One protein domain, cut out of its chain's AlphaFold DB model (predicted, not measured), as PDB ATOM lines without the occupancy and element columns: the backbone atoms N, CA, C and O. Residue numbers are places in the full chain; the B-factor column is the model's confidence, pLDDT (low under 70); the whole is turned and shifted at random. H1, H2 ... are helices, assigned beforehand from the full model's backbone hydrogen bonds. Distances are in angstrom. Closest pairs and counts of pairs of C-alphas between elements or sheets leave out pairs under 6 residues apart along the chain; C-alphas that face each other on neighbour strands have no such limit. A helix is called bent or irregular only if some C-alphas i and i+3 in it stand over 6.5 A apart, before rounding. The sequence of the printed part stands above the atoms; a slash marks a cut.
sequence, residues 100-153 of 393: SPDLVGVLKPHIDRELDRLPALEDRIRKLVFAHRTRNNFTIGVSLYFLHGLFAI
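This is residues 100 to 153 of the 393 residues of a protein of Saccharomyces cerevisiae (strain ATCC 204508 / S288c) (UniProt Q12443). The model is an L made of helices: H3, the longest helix, forms one arm, and H1 and H2, set end to end in a gently curved line, form the other and longer arm. The corner lies at residues 130 to 133, where the backbone loops over from the end of H2 to the start of H3, and no core forms between the two arms. The printed part has 54 residues with three named helices, in the order H1, H2, H3 along the chain, and no named strand; its class is all helix. The whole is extended, with a radius of gyration of the C-alphas of 17.4 A, and its outline is flat, with spans of 53 by 31 by 9 A.

The longest helix is H3, residues 134 to 153, and it touches one other helix, H2, residues 117 to 129. H2 and H3 only just touch, with 3 pairs of C-alphas within 8 A. Their closest C-alphas are those of Leu 128 and Asn 137, 6.7 A apart. H2 touches H3 with residues 128 to 129 alone, and H3 touches H2 with residues 137 to 140 alone. Their lines stand at a steep tilt of 68 degrees, only just short of about perpendicular, and they run opposite ways. From centre to centre the two are 17.0 A apart. The remaining helix, H1, residues 103 to 115, touches no helix. H1 and H2 meet only through their link, which is Asp 116. H1 and H3 are apart, with no C-alpha of the one within 8 A of the other. In H2 every O i to N i+4 pair is within hydrogen-bond range, while 15 of 16 such pairs are within range in H3 and 7 of 9 in H1. H1 is irregular, but only just: C-alphas 106 and 109 are 6.6 A apart, and its line is a rough one.

H3 has 20 residues, Thr 134 to Ile 153, and measures 28.6 A from first to last C-alpha. Its first C-alpha is at (41.612, -3.740, -2.791) and its last at (45.128, -3.918, -31.155); between these two points z changes far more than x or y. H2 has 13 residues, Arg 117 to Val 129, and measures 18.4 A from first to last C-alpha; C-alpha 129 is at (34.582, -0.532, -9.072). H1 also has 13 residues, Leu 103 to Leu 115, and measures 17.2 A. It begins with C-alpha 103 at (6.755, -5.292, -33.039), and along both H1 and H2 the values of x and z rise from the first C-alpha to the last.

The two C-alphas farthest apart are those of Ser 100 and Arg 135, at 54.7 A, and the first and last printed C-alphas, of Ser 100 and Ile 153, are 44.9 A apart. Residues 100 to 126 stand free, of which 103 to 115 belong to H1 and 117 to 126 belong to H2. Residues 130 to 135 also stand free, and so do residues 142 to 153, which belong to H3. The links from H1 to H2, of 1 residue, and from H2 to H3, of 4 residues, are both tight, and there is no long link. The printed part has no cut; it is residues 100 to 153 of a full chain of 393. The mean pLDDT of the printed part is 77.1, and 10 residues are under 70: residues 100 to 102 and residues 130 to 136.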
ATOM      1  N   SER A 100      -0.772  -2.218 -37.540       60.20
ATOM      2  CA  SER A 100       0.658  -2.151 -37.257       60.20
ATOM      3  C   SER A 100       1.073  -3.495 -36.649       60.20
ATOM      4  O   SER A 100       0.515  -3.847 -35.605       60.20
ATOM      5  N   PRO A 101       2.007  -4.255 -37.257       62.26
ATOM      6  CA  PRO A 101       2.491  -5.479 -36.636       62.26
ATOM      7  C   PRO A 101       3.007  -5.117 -35.246       62.26
ATOM      8  O   PRO A 101       3.755  -4.144 -35.109       62.26
ATOM      9  N   ASP A 102       2.574  -5.862 -34.227       66.68
ATOM     10  CA  ASP A 102       2.952  -5.632 -32.833       66.68
ATOM     11  C   ASP A 102       4.426  -6.010 -32.616       66.68
ATOM     12  O   ASP A 102       4.786  -7.020 -32.007       66.68
ATOM     13  N   LEU A 103       5.313  -5.193 -33.188       70.05
ATOM     14  CA  LEU A 103       6.755  -5.292 -33.039       70.05
ATOM     15  C   LEU A 103       7.125  -5.132 -31.565       70.05
ATOM     16  O   LEU A 103       8.082  -5.749 -31.108       70.05
ATOM     17  N   VAL A 104       6.338  -4.349 -30.818       72.17
ATOM     18  CA  VAL A 104       6.482  -4.201 -29.372       72.17
ATOM     19  C   VAL A 104       6.191  -5.536 -28.694       72.17
ATOM     20  O   VAL A 104       7.039  -5.994 -27.950       72.17
ATOM     21  N   GLY A 105       5.095  -6.227 -28.997       76.12
ATOM     22  CA  GLY A 105       4.776  -7.540 -28.426       76.12
ATOM     23  C   GLY A 105       5.837  -8.611 -28.684       76.12
ATOM     24  O   GLY A 105       6.118  -9.424 -27.804       76.12
ATOM     25  N   VAL A 106       6.489  -8.588 -29.851       75.69
ATOM     26  CA  VAL A 106       7.585  -9.523 -30.164       75.69
ATOM     27  C   VAL A 106       8.887  -9.116 -29.479       75.69
ATOM     28  O   VAL A 106       9.602  -9.960 -28.940       75.69
ATOM     29  N   LEU A 107       9.227  -7.829 -29.500       77.65
ATOM     30  CA  LEU A 107      10.526  -7.349 -29.046       77.65
ATOM     31  C   LEU A 107      10.573  -7.140 -27.528       77.65
ATOM     32  O   LEU A 107      11.601  -7.396 -26.909       77.65
ATOM     33  N   LYS A 108       9.455  -6.756 -26.915       80.80
ATOM     34  CA  LYS A 108       9.306  -6.515 -25.480       80.80
ATOM     35  C   LYS A 108       9.736  -7.698 -24.613       80.80
ATOM     36  O   LYS A 108      10.590  -7.466 -23.777       80.80
ATOM     37  N   PRO A 109       9.315  -8.960 -24.814       82.31
ATOM     38  CA  PRO A 109       9.815 -10.065 -23.990       82.31
ATOM     39  C   PRO A 109      11.318 -10.324 -24.178       82.31
ATOM     40  O   PRO A 109      11.980 -10.822 -23.269       82.31
ATOM     41  N   HIS A 110      11.879  -9.995 -25.348       80.73
ATOM     42  CA  HIS A 110      13.312 -10.145 -25.601       80.73
ATOM     43  C   HIS A 110      14.123  -9.046 -24.915       80.73
ATOM     44  O   HIS A 110      15.136  -9.354 -24.289       80.73
ATOM     45  N   ILE A 111      13.663  -7.796 -25.012       83.23
ATOM     46  CA  ILE A 111      14.262  -6.642 -24.341       83.23
ATOM     47  C   ILE A 111      14.076  -6.764 -22.832       83.23
ATOM     48  O   ILE A 111      15.067  -6.649 -22.130       83.23
ATOM     49  N   ASP A 112      12.869  -7.058 -22.343       83.56
ATOM     50  CA  ASP A 112      12.550  -7.206 -20.916       83.56
ATOM     51  C   ASP A 112      13.457  -8.276 -20.283       83.56
ATOM     52  O   ASP A 112      14.105  -8.015 -19.275       83.56
ATOM     53  N   ARG A 113      13.640  -9.435 -20.935       81.26
ATOM     54  CA  ARG A 113      14.541 -10.495 -20.444       81.26
ATOM     55  C   ARG A 113      16.012 -10.080 -20.383       81.26
ATOM     56  O   ARG A 113      16.755 -10.586 -19.540       81.26
ATOM     57  N   GLU A 114      16.465  -9.236 -21.306       80.87
ATOM     58  CA  GLU A 114      17.840  -8.730 -21.287       80.87
ATOM     59  C   GLU A 114      17.989  -7.590 -20.269       80.87
ATOM     60  O   GLU A 114      18.975  -7.548 -19.532       80.87
ATOM     61  N   LEU A 115      16.973  -6.731 -20.150       84.38
ATOM     62  CA  LEU A 115      16.875  -5.692 -19.131       84.38
ATOM     63  C   LEU A 115      16.857  -6.281 -17.724       84.38
ATOM     64  O   LEU A 115      17.523  -5.726 -16.866       84.38
ATOM     65  N   ASP A 116      16.224  -7.432 -17.488       86.09
ATOM     66  CA  ASP A 116      16.250  -8.119 -16.187       86.09
ATOM     67  C   ASP A 116      17.676  -8.486 -15.735       86.09
ATOM     68  O   ASP A 116      17.968  -8.589 -14.541       86.09
ATOM     69  N   ARG A 117      18.606  -8.676 -16.681       82.03
ATOM     70  CA  ARG A 117      20.011  -9.003 -16.389       82.03
ATOM     71  C   ARG A 117      20.871  -7.765 -16.155       82.03
ATOM     72  O   ARG A 117      21.914  -7.883 -15.505       82.03
ATOM     73  N   LEU A 118      20.454  -6.601 -16.657       85.34
ATOM     74  CA  LEU A 118      21.214  -5.356 -16.549       85.34
ATOM     75  C   LEU A 118      21.411  -4.904 -15.091       85.34
ATOM     76  O   LEU A 118      22.562  -4.637 -14.753       85.34
ATOM     77  N   PRO A 119      20.402  -4.901 -14.192       87.75
ATOM     78  CA  PRO A 119      20.605  -4.547 -12.786       87.75
ATOM     79  C   PRO A 119      21.613  -5.457 -12.077       87.75
ATOM     80  O   PRO A 119      22.477  -4.991 -11.340       87.75
ATOM     81  N   ALA A 120      21.563  -6.767 -12.337       86.39
ATOM     82  CA  ALA A 120      22.514  -7.710 -11.751       86.39
ATOM     83  C   ALA A 120      23.944  -7.485 -12.268       86.39
ATOM     84  O   ALA A 120      24.914  -7.674 -11.528       86.39
ATOM     85  N   LEU A 121      24.091  -7.099 -13.539       84.10
ATOM     86  CA  LEU A 121      25.372  -6.703 -14.114       84.10
ATOM     87  C   LEU A 121      25.858  -5.382 -13.509       84.10
ATOM     88  O   LEU A 121      27.023  -5.291 -13.133       84.10
ATOM     89  N   GLU A 122      24.977  -4.395 -13.366       87.24
ATOM     90  CA  GLU A 122      25.277  -3.103 -12.756       87.24
ATOM     91  C   GLU A 122      25.770  -3.277 -11.317       87.24
ATOM     92  O   GLU A 122      26.825  -2.755 -10.968       87.24
ATOM     93  N   ASP A 123      25.090  -4.085 -10.502       86.03
ATOM     94  CA  ASP A 123      25.521  -4.382  -9.136       86.03
ATOM     95  C   ASP A 123      26.884  -5.081  -9.094       86.03
ATOM     96  O   ASP A 123      27.693  -4.824  -8.198       86.03
ATOM     97  N   ARG A 124      27.175  -5.962 -10.062       81.19
ATOM     98  CA  ARG A 124      28.497  -6.593 -10.191       81.19
ATOM     99  C   ARG A 124      29.558  -5.572 -10.565       81.19
ATOM    100  O   ARG A 124      30.602  -5.569  -9.925       81.19
ATOM    101  N   ILE A 125      29.295  -4.708 -11.546       80.93
ATOM    102  CA  ILE A 125      30.205  -3.634 -11.959       80.93
ATOM    103  C   ILE A 125      30.432  -2.672 -10.792       80.93
ATOM    104  O   ILE A 125      31.572  -2.327 -10.506       80.93
ATOM    105  N   ARG A 126      29.385  -2.301 -10.050       84.39
ATOM    106  CA  ARG A 126      29.493  -1.441  -8.869       84.39
ATOM    107  C   ARG A 126      30.375  -2.086  -7.803       84.39
ATOM    108  O   ARG A 126      31.292  -1.438  -7.319       84.39
ATOM    109  N   LYS A 127      30.173  -3.372  -7.495       78.78
ATOM    110  CA  LYS A 127      31.049  -4.137  -6.583       78.78
ATOM    111  C   LYS A 127      32.486  -4.253  -7.106       78.78
ATOM    112  O   LYS A 127      33.415  -4.311  -6.306       78.78
ATOM    113  N   LEU A 128      32.659  -4.292  -8.428       74.30
ATOM    114  CA  LEU A 128      33.953  -4.343  -9.102       74.30
ATOM    115  C   LEU A 128      34.703  -3.010  -9.006       74.30
ATOM    116  O   LEU A 128      35.909  -3.012  -8.813       74.30
ATOM    117  N   VAL A 129      34.002  -1.882  -9.135       71.08
ATOM    118  CA  VAL A 129      34.582  -0.532  -9.072       71.08
ATOM    119  C   VAL A 129      34.821  -0.112  -7.617       71.08
ATOM    120  O   VAL A 129      35.920   0.314  -7.273       71.08
ATOM    121  N   PHE A 130      33.839  -0.310  -6.733       68.95
ATOM    122  CA  PHE A 130      33.900   0.054  -5.311       68.95
ATOM    123  C   PHE A 130      34.494  -1.070  -4.453       68.95
ATOM    124  O   PHE A 130      33.825  -1.635  -3.590       68.95
ATOM    125  N   ALA A 131      35.758  -1.394  -4.732       63.51
ATOM    126  CA  ALA A 131      36.614  -2.383  -4.075       63.51
ATOM    127  C   ALA A 131      36.260  -2.696  -2.604       63.51
ATOM    128  O   ALA A 131      36.862  -2.144  -1.688       63.51
ATOM    129  N   HIS A 132      35.379  -3.665  -2.328       62.71
ATOM    130  CA  HIS A 132      35.243  -4.170  -0.952       62.71
ATOM    131  C   HIS A 132      36.544  -4.861  -0.488       62.71
ATOM    132  O   HIS A 132      36.810  -4.989   0.704       62.71
ATOM    133  N   ARG A 133      37.392  -5.291  -1.439       61.59
ATOM    134  CA  ARG A 133      38.753  -5.780  -1.197       61.59
ATOM    135  C   ARG A 133      39.702  -5.268  -2.282       61.59
ATOM    136  O   ARG A 133      39.650  -5.721  -3.423       61.59
ATOM    137  N   THR A 134      40.609  -4.371  -1.907       67.02
ATOM    138  CA  THR A 134      41.612  -3.740  -2.791       67.02
ATOM    139  C   THR A 134      42.441  -4.746  -3.598       67.02
ATOM    140  O   THR A 134      42.675  -4.537  -4.788       67.02
ATOM    141  N   ARG A 135      42.825  -5.886  -3.000       64.91
ATOM    142  CA  ARG A 135      43.639  -6.911  -3.686       64.91
ATOM    143  C   ARG A 135      42.965  -7.514  -4.917       64.91
ATOM    144  O   ARG A 135      43.637  -7.755  -5.913       64.91
ATOM    145  N   ASN A 136      41.660  -7.774  -4.864       66.52
ATOM    146  CA  ASN A 136      40.946  -8.366  -5.998       66.52
ATOM    147  C   ASN A 136      40.806  -7.343  -7.135       66.52
ATOM    148  O   ASN A 136      40.975  -7.692  -8.303       66.52
ATOM    149  N   ASN A 137      40.580  -6.077  -6.784       73.66
ATOM    150  CA  ASN A 137      40.446  -4.980  -7.736       73.66
ATOM    151  C   ASN A 137      41.712  -4.719  -8.541       73.66
ATOM    152  O   ASN A 137      41.610  -4.428  -9.729       73.66
ATOM    153  N   PHE A 138      42.890  -4.878  -7.939       80.56
ATOM    154  CA  PHE A 138      44.145  -4.758  -8.677       80.56
ATOM    155  C   PHE A 138      44.237  -5.792  -9.808       80.56
ATOM    156  O   PHE A 138      44.481  -5.432 -10.957       80.56
ATOM    157  N   THR A 139      43.965  -7.069  -9.522       77.83
ATOM    158  CA  THR A 139      43.975  -8.125 -10.549       77.83
ATOM    159  C   THR A 139      42.943  -7.862 -11.641       77.83
ATOM    160  O   THR A 139      43.224  -8.089 -12.818       77.83
ATOM    161  N   ILE A 140      41.762  -7.361 -11.271       76.79
ATOM    162  CA  ILE A 140      40.727  -6.979 -12.233       76.79
ATOM    163  C   ILE A 140      41.187  -5.802 -13.096       76.79
ATOM    164  O   ILE A 140      41.049  -5.872 -14.310       76.79
ATOM    165  N   GLY A 141      41.757  -4.751 -12.504       83.41
ATOM    166  CA  GLY A 141      42.265  -3.585 -13.225       83.41
ATOM    167  C   GLY A 141      43.377  -3.957 -14.203       83.41
ATOM    168  O   GLY A 141      43.324  -3.568 -15.365       83.41
ATOM    169  N   VAL A 142      44.322  -4.802 -13.779       85.30
ATOM    170  CA  VAL A 142      45.354  -5.371 -14.657       85.30
ATOM    171  C   VAL A 142      44.720  -6.200 -15.778       85.30
ATOM    172  O   VAL A 142      45.073  -6.031 -16.943       85.30
ATOM    173  N   SER A 143      43.740  -7.052 -15.462       78.23
ATOM    174  CA  SER A 143      43.018  -7.841 -16.472       78.23
ATOM    175  C   SER A 143      42.302  -6.943 -17.481       78.23
ATOM    176  O   SER A 143      42.332  -7.217 -18.678       78.23
ATOM    177  N   LEU A 144      41.698  -5.850 -17.013       82.23
ATOM    178  CA  LEU A 144      40.997  -4.874 -17.839       82.23
ATOM    179  C   LEU A 144      41.970  -4.063 -18.701       82.23
ATOM    180  O   LEU A 144      41.653  -3.792 -19.851       82.23
ATOM    181  N   TYR A 145      43.164  -3.740 -18.195       83.89
ATOM    182  CA  TYR A 145      44.233  -3.102 -18.967       83.89
ATOM    183  C   TYR A 145      44.693  -3.993 -20.125       83.89
ATOM    184  O   TYR A 145      44.761  -3.538 -21.266       83.89
ATOM    185  N   PHE A 146      44.933  -5.284 -19.865       83.74
ATOM    186  CA  PHE A 146      45.245  -6.246 -20.924       83.74
ATOM    187  C   PHE A 146      44.088  -6.408 -21.905       83.74
ATOM    188  O   PHE A 146      44.312  -6.420 -23.111       83.74
ATOM    189  N   LEU A 147      42.857  -6.501 -21.405       76.44
ATOM    190  CA  LEU A 147      41.667  -6.620 -22.239       76.44
ATOM    191  C   LEU A 147      41.493  -5.387 -23.135       76.44
ATOM    192  O   LEU A 147      41.276  -5.536 -24.332       76.44
ATOM    193  N   HIS A 148      41.669  -4.183 -22.590       80.94
ATOM    194  CA  HIS A 148      41.674  -2.932 -23.344       80.94
ATOM    195  C   HIS A 148      42.788  -2.916 -24.392       80.94
ATOM    196  O   HIS A 148      42.519  -2.603 -25.546       80.94
ATOM    197  N   GLY A 149      44.012  -3.314 -24.031       76.15
ATOM    198  CA  GLY A 149      45.121  -3.447 -24.977       76.15
ATOM    199  C   GLY A 149      44.790  -4.410 -26.120       76.15
ATOM    200  O   GLY A 149      44.996  -4.075 -27.282       76.15
ATOM    201  N   LEU A 150      44.193  -5.565 -25.813       74.51
ATOM    202  CA  LEU A 150      43.712  -6.517 -26.815       74.51
ATOM    203  C   LEU A 150      42.665  -5.864 -27.728       74.51
ATOM    204  O   LEU A 150      42.825  -5.885 -28.945       74.51
ATOM    205  N   PHE A 151      41.635  -5.225 -27.168       70.17
ATOM    206  CA  PHE A 151      40.611  -4.529 -27.954       70.17
ATOM    207  C   PHE A 151      41.159  -3.347 -28.765       70.17
ATOM    208  O   PHE A 151      40.620  -3.060 -29.828       70.17
ATOM    209  N   ALA A 152      42.227  -2.688 -28.316       75.31
ATOM    210  CA  ALA A 152      42.878  -1.602 -29.044       75.31
ATOM    211  C   ALA A 152      43.718  -2.112 -30.226       75.31
ATOM    212  O   ALA A 152      43.770  -1.471 -31.273       75.31
ATOM    213  N   ILE A 153      44.355  -3.277 -30.080       73.34
ATOM    214  CA  ILE A 153      45.128  -3.918 -31.155       73.34
ATOM    215  C   ILE A 153      44.188  -4.458 -32.242       73.34
ATOM    216  O   ILE A 153      44.512  -4.442 -33.433       73.34
TER     217      ILE A 153